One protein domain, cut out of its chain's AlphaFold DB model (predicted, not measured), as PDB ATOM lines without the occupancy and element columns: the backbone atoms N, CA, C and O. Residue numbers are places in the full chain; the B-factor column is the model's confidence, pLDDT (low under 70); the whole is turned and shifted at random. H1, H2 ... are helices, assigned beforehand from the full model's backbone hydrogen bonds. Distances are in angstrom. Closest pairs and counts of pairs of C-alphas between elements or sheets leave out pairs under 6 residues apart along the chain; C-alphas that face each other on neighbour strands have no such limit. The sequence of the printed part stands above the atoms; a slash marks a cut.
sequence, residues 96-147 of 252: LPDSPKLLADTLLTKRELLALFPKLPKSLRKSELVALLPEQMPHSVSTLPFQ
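AT A GLANCE: This is residues 96 to 147 of the 252 residues of a protein of Vibrio variabilis (UniProt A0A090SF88). Three short helices make a small triangle: H1 and H3 side by side, running opposite ways, with H2 set slantwise near both. After H3, residues 132 to 147, with no named element, run back until the last C-alpha is 8.7 A from the first. The 52 printed residues hold helices H1, H2, H3 in that order and no named strand; the class is all helix, with 21 residues in named elements, under half. The whole is compact, with a radius of gyration of the C-alphas of 10.0 A, and spans 27 by 22 by 19 A.

HOW THE PARTS SIT: H1, residues 100 to 107, is close to but not clearly touching H2, residues 110 to 116, at a steep tilt of 44 degrees; their closest C-alphas, Ala 104 and Leu 113, are 6.3 A apart. H1 touches H3, residues 126 to 131, at a shallow tilt of 24 degrees, opposite ways; their closest C-alphas, Lys 101 and Val 130, are 5.5 A apart. In H1, H2 and H3 every O i to N i+4 pair is within hydrogen-bond range.

IN THESE COORDINATES: H1 begins at C-alpha 100 (43.530, -4.568, 55.232) and is 10.2 A long, H2 10.0 A. H3, 8.7 A, ends at C-alpha 131 (46.197, 4.905, 52.781).

THE WHOLE: The C-alphas farthest apart, Ser 123 and Gln 147, are 27.8 A apart. The printed part has no cut; the link H1 to H2 is tight, H2 to H3 short. Residues 139 to 142 have pLDDT under 70.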
ATOM      1  N   LEU A  96      43.624 -14.660  56.211       88.44
ATOM      2  CA  LEU A  96      43.775 -13.274  55.770       88.44
ATOM      3  C   LEU A  96      44.797 -12.547  56.656       88.44
ATOM      4  O   LEU A  96      44.869 -12.842  57.846       88.44
ATOM      5  N   PRO A  97      45.532 -11.557  56.123       88.25
ATOM      6  CA  PRO A  97      46.327 -10.666  56.951       88.25
ATOM      7  C   PRO A  97      45.424  -9.850  57.880       88.25
ATOM      8  O   PRO A  97      44.366  -9.375  57.456       88.25
ATOM      9  N   ASP A  98      45.883  -9.606  59.107       85.88
ATOM     10  CA  ASP A  98      45.144  -8.807  60.097       85.88
ATOM     11  C   ASP A  98      44.902  -7.366  59.621       85.88
ATOM     12  O   ASP A  98      43.886  -6.741  59.938       85.88
ATOM     13  N   SER A  99      45.829  -6.842  58.812       89.12
ATOM     14  CA  SER A  99      45.749  -5.500  58.249       89.12
ATOM     15  C   SER A  99      45.149  -5.507  56.835       89.12
ATOM     16  O   SER A  99      45.727  -6.103  55.915       89.12
ATOM     17  N   PRO A 100      44.055  -4.760  56.584       89.56
ATOM     18  CA  PRO A 100      43.530  -4.568  55.232       89.56
ATOM     19  C   PRO A 100      44.511  -3.815  54.334       89.56
ATOM     20  O   PRO A 100      44.513  -4.039  53.124       89.56
ATOM     21  N   LYS A 101      45.373  -2.963  54.907       92.50
ATOM     22  CA  LYS A 101      46.434  -2.276  54.165       92.50
ATOM     23  C   LYS A 101      47.455  -3.275  53.638       92.50
ATOM     24  O   LYS A 101      47.770  -3.230  52.453       92.50
ATOM     25  N   LEU A 102      47.890  -4.212  54.484       91.25
ATOM     26  CA  LEU A 102      48.811  -5.276  54.086       91.25
ATOM     27  C   LEU A 102      48.201  -6.154  52.988       91.25
ATOM     28  O   LEU A 102      48.841  -6.343  51.953       91.25
ATOM     29  N   LEU A 103      46.950  -6.612  53.154       91.62
ATOM     30  CA  LEU A 103      46.234  -7.366  52.113       91.62
ATOM     31  C   LEU A 103      46.190  -6.583  50.795       91.62
ATOM     32  O   LEU A 103      46.501  -7.115  49.727       91.62
ATOM     33  N   ALA A 104      45.786  -5.316  50.863       92.25
ATOM     34  CA  ALA A 104      45.612  -4.492  49.684       92.25
ATOM     35  C   ALA A 104      46.929  -4.237  48.961       92.25
ATOM     36  O   ALA A 104      46.974  -4.372  47.738       92.25
ATOM     37  N   ASP A 105      47.992  -3.901  49.686       91.44
ATOM     38  CA  ASP A 105      49.284  -3.575  49.094       91.44
ATOM     39  C   ASP A 105      49.934  -4.801  48.442       91.44
ATOM     40  O   ASP A 105      50.306  -4.747  47.266       91.44
ATOM     41  N   THR A 106      49.921  -5.939  49.139       90.38
ATOM     42  CA  THR A 106      50.642  -7.154  48.726       90.38
ATOM     43  C   THR A 106      49.876  -8.035  47.737       90.38
ATOM     44  O   THR A 106      50.471  -8.548  46.790       90.38
ATOM     45  N   LEU A 107      48.559  -8.207  47.907       93.19
ATOM     46  CA  LEU A 107      47.806  -9.270  47.222       93.19
ATOM     47  C   LEU A 107      46.750  -8.758  46.239       93.19
ATOM     48  O   LEU A 107      46.401  -9.466  45.289       93.19
ATOM     49  N   LEU A 108      46.222  -7.547  46.432       93.12
ATOM     50  CA  LEU A 108      45.104  -7.058  45.623       93.12
ATOM     51  C   LEU A 108      45.552  -6.233  44.420       93.12
ATOM     52  O   LEU A 108      46.419  -5.361  44.489       93.12
ATOM     53  N   THR A 109      44.869  -6.422  43.299       93.50
ATOM     54  CA  THR A 109      44.859  -5.430  42.221       93.50
ATOM     55  C   THR A 109      43.991  -4.230  42.613       93.50
ATOM     56  O   THR A 109      43.093  -4.340  43.447       93.50
ATOM     57  N   LYS A 110      44.176  -3.072  41.956       92.81
ATOM     58  CA  LYS A 110      43.296  -1.901  42.165       92.81
ATOM     59  C   LYS A 110      41.815  -2.245  41.940       92.81
ATOM     60  O   LYS A 110      40.951  -1.739  42.648       92.81
ATOM     61  N   ARG A 111      41.518  -3.106  40.960       91.81
ATOM     62  CA  ARG A 111      40.145  -3.530  40.655       91.81
ATOM     63  C   ARG A 111      39.545  -4.358  41.790       91.81
ATOM     64  O   ARG A 111      38.419  -4.088  42.187       91.81
ATOM     65  N   GLU A 112      40.288  -5.333  42.307       92.25
ATOM     66  CA  GLU A 112      39.849  -6.162  43.440       92.25
ATOM     67  C   GLU A 112      39.707  -5.326  44.718       92.25
ATOM     68  O   GLU A 112      38.713  -5.462  45.422       92.25
ATOM     69  N   LEU A 113      40.628  -4.388  44.962       91.38
ATOM     70  CA  LEU A 113      40.543  -3.440  46.074       91.38
ATOM     71  C   LEU A 113      39.242  -2.622  46.035       91.38
ATOM     72  O   LEU A 113      38.532  -2.539  47.031       91.38
ATOM     73  N   LEU A 114      38.896  -2.054  44.876       90.81
ATOM     74  CA  LEU A 114      37.656  -1.289  44.704       90.81
ATOM     75  C   LEU A 114      36.395  -2.164  44.774       90.81
ATOM     76  O   LEU A 114      35.326  -1.649  45.092       90.81
ATOM     77  N   ALA A 115      36.499  -3.459  44.468       89.25
ATOM     78  CA  ALA A 115      35.393  -4.400  44.624       89.25
ATOM     79  C   ALA A 115      35.148  -4.747  46.101       89.25
ATOM     80  O   ALA A 115      34.000  -4.778  46.532       89.25
ATOM     81  N   LEU A 116      36.217  -4.949  46.880       87.44
ATOM     82  CA  LEU A 116      36.132  -5.219  48.321       87.44
ATOM     83  C   LEU A 116      35.743  -3.982  49.135       87.44
ATOM     84  O   LEU A 116      35.025  -4.091  50.126       87.44
ATOM     85  N   PHE A 117      36.193  -2.799  48.711       87.81
ATOM     86  CA  PHE A 117      35.943  -1.530  49.392       87.81
ATOM     87  C   PHE A 117      35.261  -0.538  48.433       87.81
ATOM     88  O   PHE A 117      35.878   0.431  47.984       87.81
ATOM     89  N   PRO A 118      33.964  -0.730  48.126       86.75
ATOM     90  CA  PRO A 118      33.256   0.043  47.099       86.75
ATOM     91  C   PRO A 118      33.080   1.530  47.436       86.75
ATOM     92  O   PRO A 118      32.783   2.326  46.548       86.75
ATOM     93  N   LYS A 119      33.274   1.918  48.705       87.94
ATOM     94  CA  LYS A 119      33.239   3.318  49.162       87.94
ATOM     95  C   LYS A 119      34.490   4.115  48.764       87.94
ATOM     96  O   LYS A 119      34.500   5.332  48.921       87.94
ATOM     97  N   LEU A 120      35.540   3.452  48.277       89.38
ATOM     98  CA  LEU A 120      36.789   4.105  47.904       89.38
ATOM     99  C   LEU A 120      36.679   4.886  46.576       89.38
ATOM    100  O   LEU A 120      36.033   4.429  45.625       89.38
ATOM    101  N   PRO A 121      37.353   6.044  46.458       92.25
ATOM    102  CA  PRO A 121      37.310   6.879  45.260       92.25
ATOM    103  C   PRO A 121      38.095   6.258  44.091       92.25
ATOM    104  O   PRO A 121      39.320   6.176  44.097       92.25
ATOM    105  N   LYS A 122      37.394   5.873  43.018       91.88
ATOM    106  CA  LYS A 122      37.980   5.145  41.869       91.88
ATOM    107  C   LYS A 122      39.090   5.907  41.118       91.88
ATOM    108  O   LYS A 122      39.908   5.276  40.441       91.88
ATOM    109  N   SER A 123      39.114   7.237  41.215       93.19
ATOM    110  CA  SER A 123      40.081   8.117  40.545       93.19
ATOM    111  C   SER A 123      41.497   8.022  41.120       93.19
ATOM    112  O   SER A 123      42.454   8.217  40.374       93.19
ATOM    113  N   LEU A 124      41.647   7.673  42.401       93.31
ATOM    114  CA  LEU A 124      42.946   7.661  43.081       93.31
ATOM    115  C   LEU A 124      43.819   6.464  42.682       93.31
ATOM    116  O   LEU A 124      43.327   5.420  42.232       93.31
ATOM    117  N   ARG A 125      45.139   6.595  42.828       94.06
ATOM    118  CA  ARG A 125      46.102   5.498  42.635       94.06
ATOM    119  C   ARG A 125      45.966   4.465  43.756       94.06
ATOM    120  O   ARG A 125      45.440   4.753  44.824       94.06
ATOM    121  N   LYS A 126      46.457   3.241  43.525       92.12
ATOM    122  CA  LYS A 126      46.357   2.144  44.507       92.12
ATOM    123  C   LYS A 126      46.979   2.526  45.858       92.12
ATOM    124  O   LYS A 126      46.341   2.300  46.872       92.12
ATOM    125  N   SER A 127      48.162   3.138  45.869       92.62
ATOM    126  CA  SER A 127      48.836   3.562  47.106       92.62
ATOM    127  C   SER A 127      48.008   4.567  47.918       92.62
ATOM    128  O   SER A 127      47.866   4.418  49.126       92.62
ATOM    129  N   GLU A 128      47.390   5.542  47.250       93.81
ATOM    130  CA  GLU A 128      46.491   6.518  47.880       93.81
ATOM    131  C   GLU A 128      45.220   5.848  48.416       93.81
ATOM    132  O   GLU A 128      44.737   6.188  49.490       93.81
ATOM    133  N   LEU A 129      44.695   4.854  47.694       93.62
ATOM    134  CA  LEU A 129      43.553   4.061  48.144       93.62
ATOM    135  C   LEU A 129      43.874   3.215  49.378       93.62
ATOM    136  O   LEU A 129      43.047   3.133  50.280       93.62
ATOM    137  N   VAL A 130      45.061   2.608  49.423       93.06
ATOM    138  CA  VAL A 130      45.537   1.827  50.574       93.06
ATOM    139  C   VAL A 130      45.643   2.713  51.815       93.06
ATOM    140  O   VAL A 130      45.223   2.298  52.892       93.06
ATOM    141  N   ALA A 131      46.111   3.956  51.670       92.25
ATOM    142  CA  ALA A 131      46.197   4.905  52.781       92.25
ATOM    143  C   ALA A 131      44.827   5.268  53.394       92.25
ATOM    144  O   ALA A 131      44.765   5.641  54.562       92.25
ATOM    145  N   LEU A 132      43.737   5.130  52.631       92.50
ATOM    146  CA  LEU A 132      42.363   5.390  53.082       92.50
ATOM    147  C   LEU A 132      41.683   4.172  53.728       92.50
ATOM    148  O   LEU A 132      40.531   4.274  54.158       92.50
ATOM    149  N   LEU A 133      42.345   3.012  53.763       91.25
ATOM    150  CA  LEU A 133      41.783   1.811  54.376       91.25
ATOM    151  C   LEU A 133      41.764   1.919  55.909       91.25
ATOM    152  O   LEU A 133      42.664   2.529  56.492       91.25
ATOM    153  N   PRO A 134      40.766   1.301  56.572       88.44
ATOM    154  CA  PRO A 134      40.726   1.223  58.032       88.44
ATOM    155  C   PRO A 134      41.932   0.444  58.581       88.44
ATOM    156  O   PRO A 134      42.578  -0.297  57.849       88.44
ATOM    157  N   GLU A 135      42.222   0.570  59.878       86.00
ATOM    158  CA  GLU A 135      43.300  -0.219  60.504       86.00
ATOM    159  C   GLU A 135      42.922  -1.693  60.704       86.00
ATOM    160  O   GLU A 135      43.789  -2.560  60.698       86.00
ATOM    161  N   GLN A 136      41.627  -1.985  60.853       84.12
ATOM    162  CA  GLN A 136      41.113  -3.333  61.102       84.12
ATOM    163  C   GLN A 136      40.272  -3.828  59.928       84.12
ATOM    164  O   GLN A 136      39.556  -3.052  59.283       84.12
ATOM    165  N   MET A 137      40.336  -5.136  59.672       81.50
ATOM    166  CA  MET A 137      39.486  -5.782  58.678       81.50
ATOM    167  C   MET A 137      37.998  -5.628  59.032       81.50
ATOM    168  O   MET A 137      37.598  -5.944  60.154       81.50
ATOM    169  N   PRO A 138      37.145  -5.188  58.089       77.31
ATOM    170  CA  PRO A 138      35.702  -5.177  58.304       77.31
ATOM    171  C   PRO A 138      35.169  -6.595  58.545       77.31
ATOM    172  O   PRO A 138      35.563  -7.523  57.855       77.31
ATOM    173  N   HIS A 139      34.184  -6.773  59.426       69.00
ATOM    174  CA  HIS A 139      33.577  -8.095  59.669       69.00
ATOM    175  C   HIS A 139      32.862  -8.703  58.444       69.00
ATOM    176  O   HIS A 139      32.577  -9.894  58.428       69.00
ATOM    177  N   SER A 140      32.559  -7.898  57.420       64.94
ATOM    178  CA  SER A 140      31.797  -8.296  56.230       64.94
ATOM    179  C   SER A 140      32.637  -8.330  54.946       64.94
ATOM    180  O   SER A 140      32.129  -7.967  53.881       64.94
ATOM    181  N   VAL A 141      33.926  -8.689  55.022       63.25
ATOM    182  CA  VAL A 141      34.758  -8.814  53.812       63.25
ATOM    183  C   VAL A 141      34.123  -9.838  52.870       63.25
ATOM    184  O   VAL A 141      33.873 -10.981  53.243       63.25
ATOM    185  N   SER A 142      33.828  -9.406  51.644       64.81
ATOM    186  CA  SER A 142      33.346 -10.299  50.591       64.81
ATOM    187  C   SER A 142      34.396 -11.368  50.277       64.81
ATOM    188  O   SER A 142      35.595 -11.127  50.403       64.81
ATOM    189  N   THR A 143      33.951 -12.543  49.840       75.44
ATOM    190  CA  THR A 143      34.842 -13.646  49.461       75.44
ATOM    191  C   THR A 143      35.803 -13.221  48.350       75.44
ATOM    192  O   THR A 143      35.376 -12.712  47.311       75.44
ATOM    193  N   LEU A 144      37.100 -13.449  48.559       86.75
ATOM    194  CA  LEU A 144      38.123 -13.260  47.533       86.75
ATOM    195  C   LEU A 144      38.006 -14.353  46.455       86.75
ATOM    196  O   LEU A 144      37.630 -15.480  46.770       86.75
ATOM    197  N   PRO A 145      38.372 -14.064  45.191       88.75
ATOM    198  CA  PRO A 145      38.352 -15.060  44.115       88.75
ATOM    199  C   PRO A 145      39.524 -16.059  44.182       88.75
ATOM    200  O   PRO A 145      39.720 -16.850  43.264       88.75
ATOM    201  N   PHE A 146      40.331 -15.996  45.238       92.38
ATOM    202  CA  PHE A 146      41.483 -16.847  45.502       92.38
ATOM    203  C   PHE A 146      41.621 -17.041  47.011       92.38
ATOM    204  O   PHE A 146      41.128 -16.236  47.803       92.38
ATOM    205  N   GLN A 147      42.345 -18.085  47.399       92.69
ATOM    206  CA  GLN A 147      42.752 -18.292  48.779       92.69
ATOM    207  C   GLN A 147      44.020 -17.483  49.053       92.69
ATOM    208  O   GLN A 147      44.917 -17.421  48.205       92.69
TER     209      GLN A 147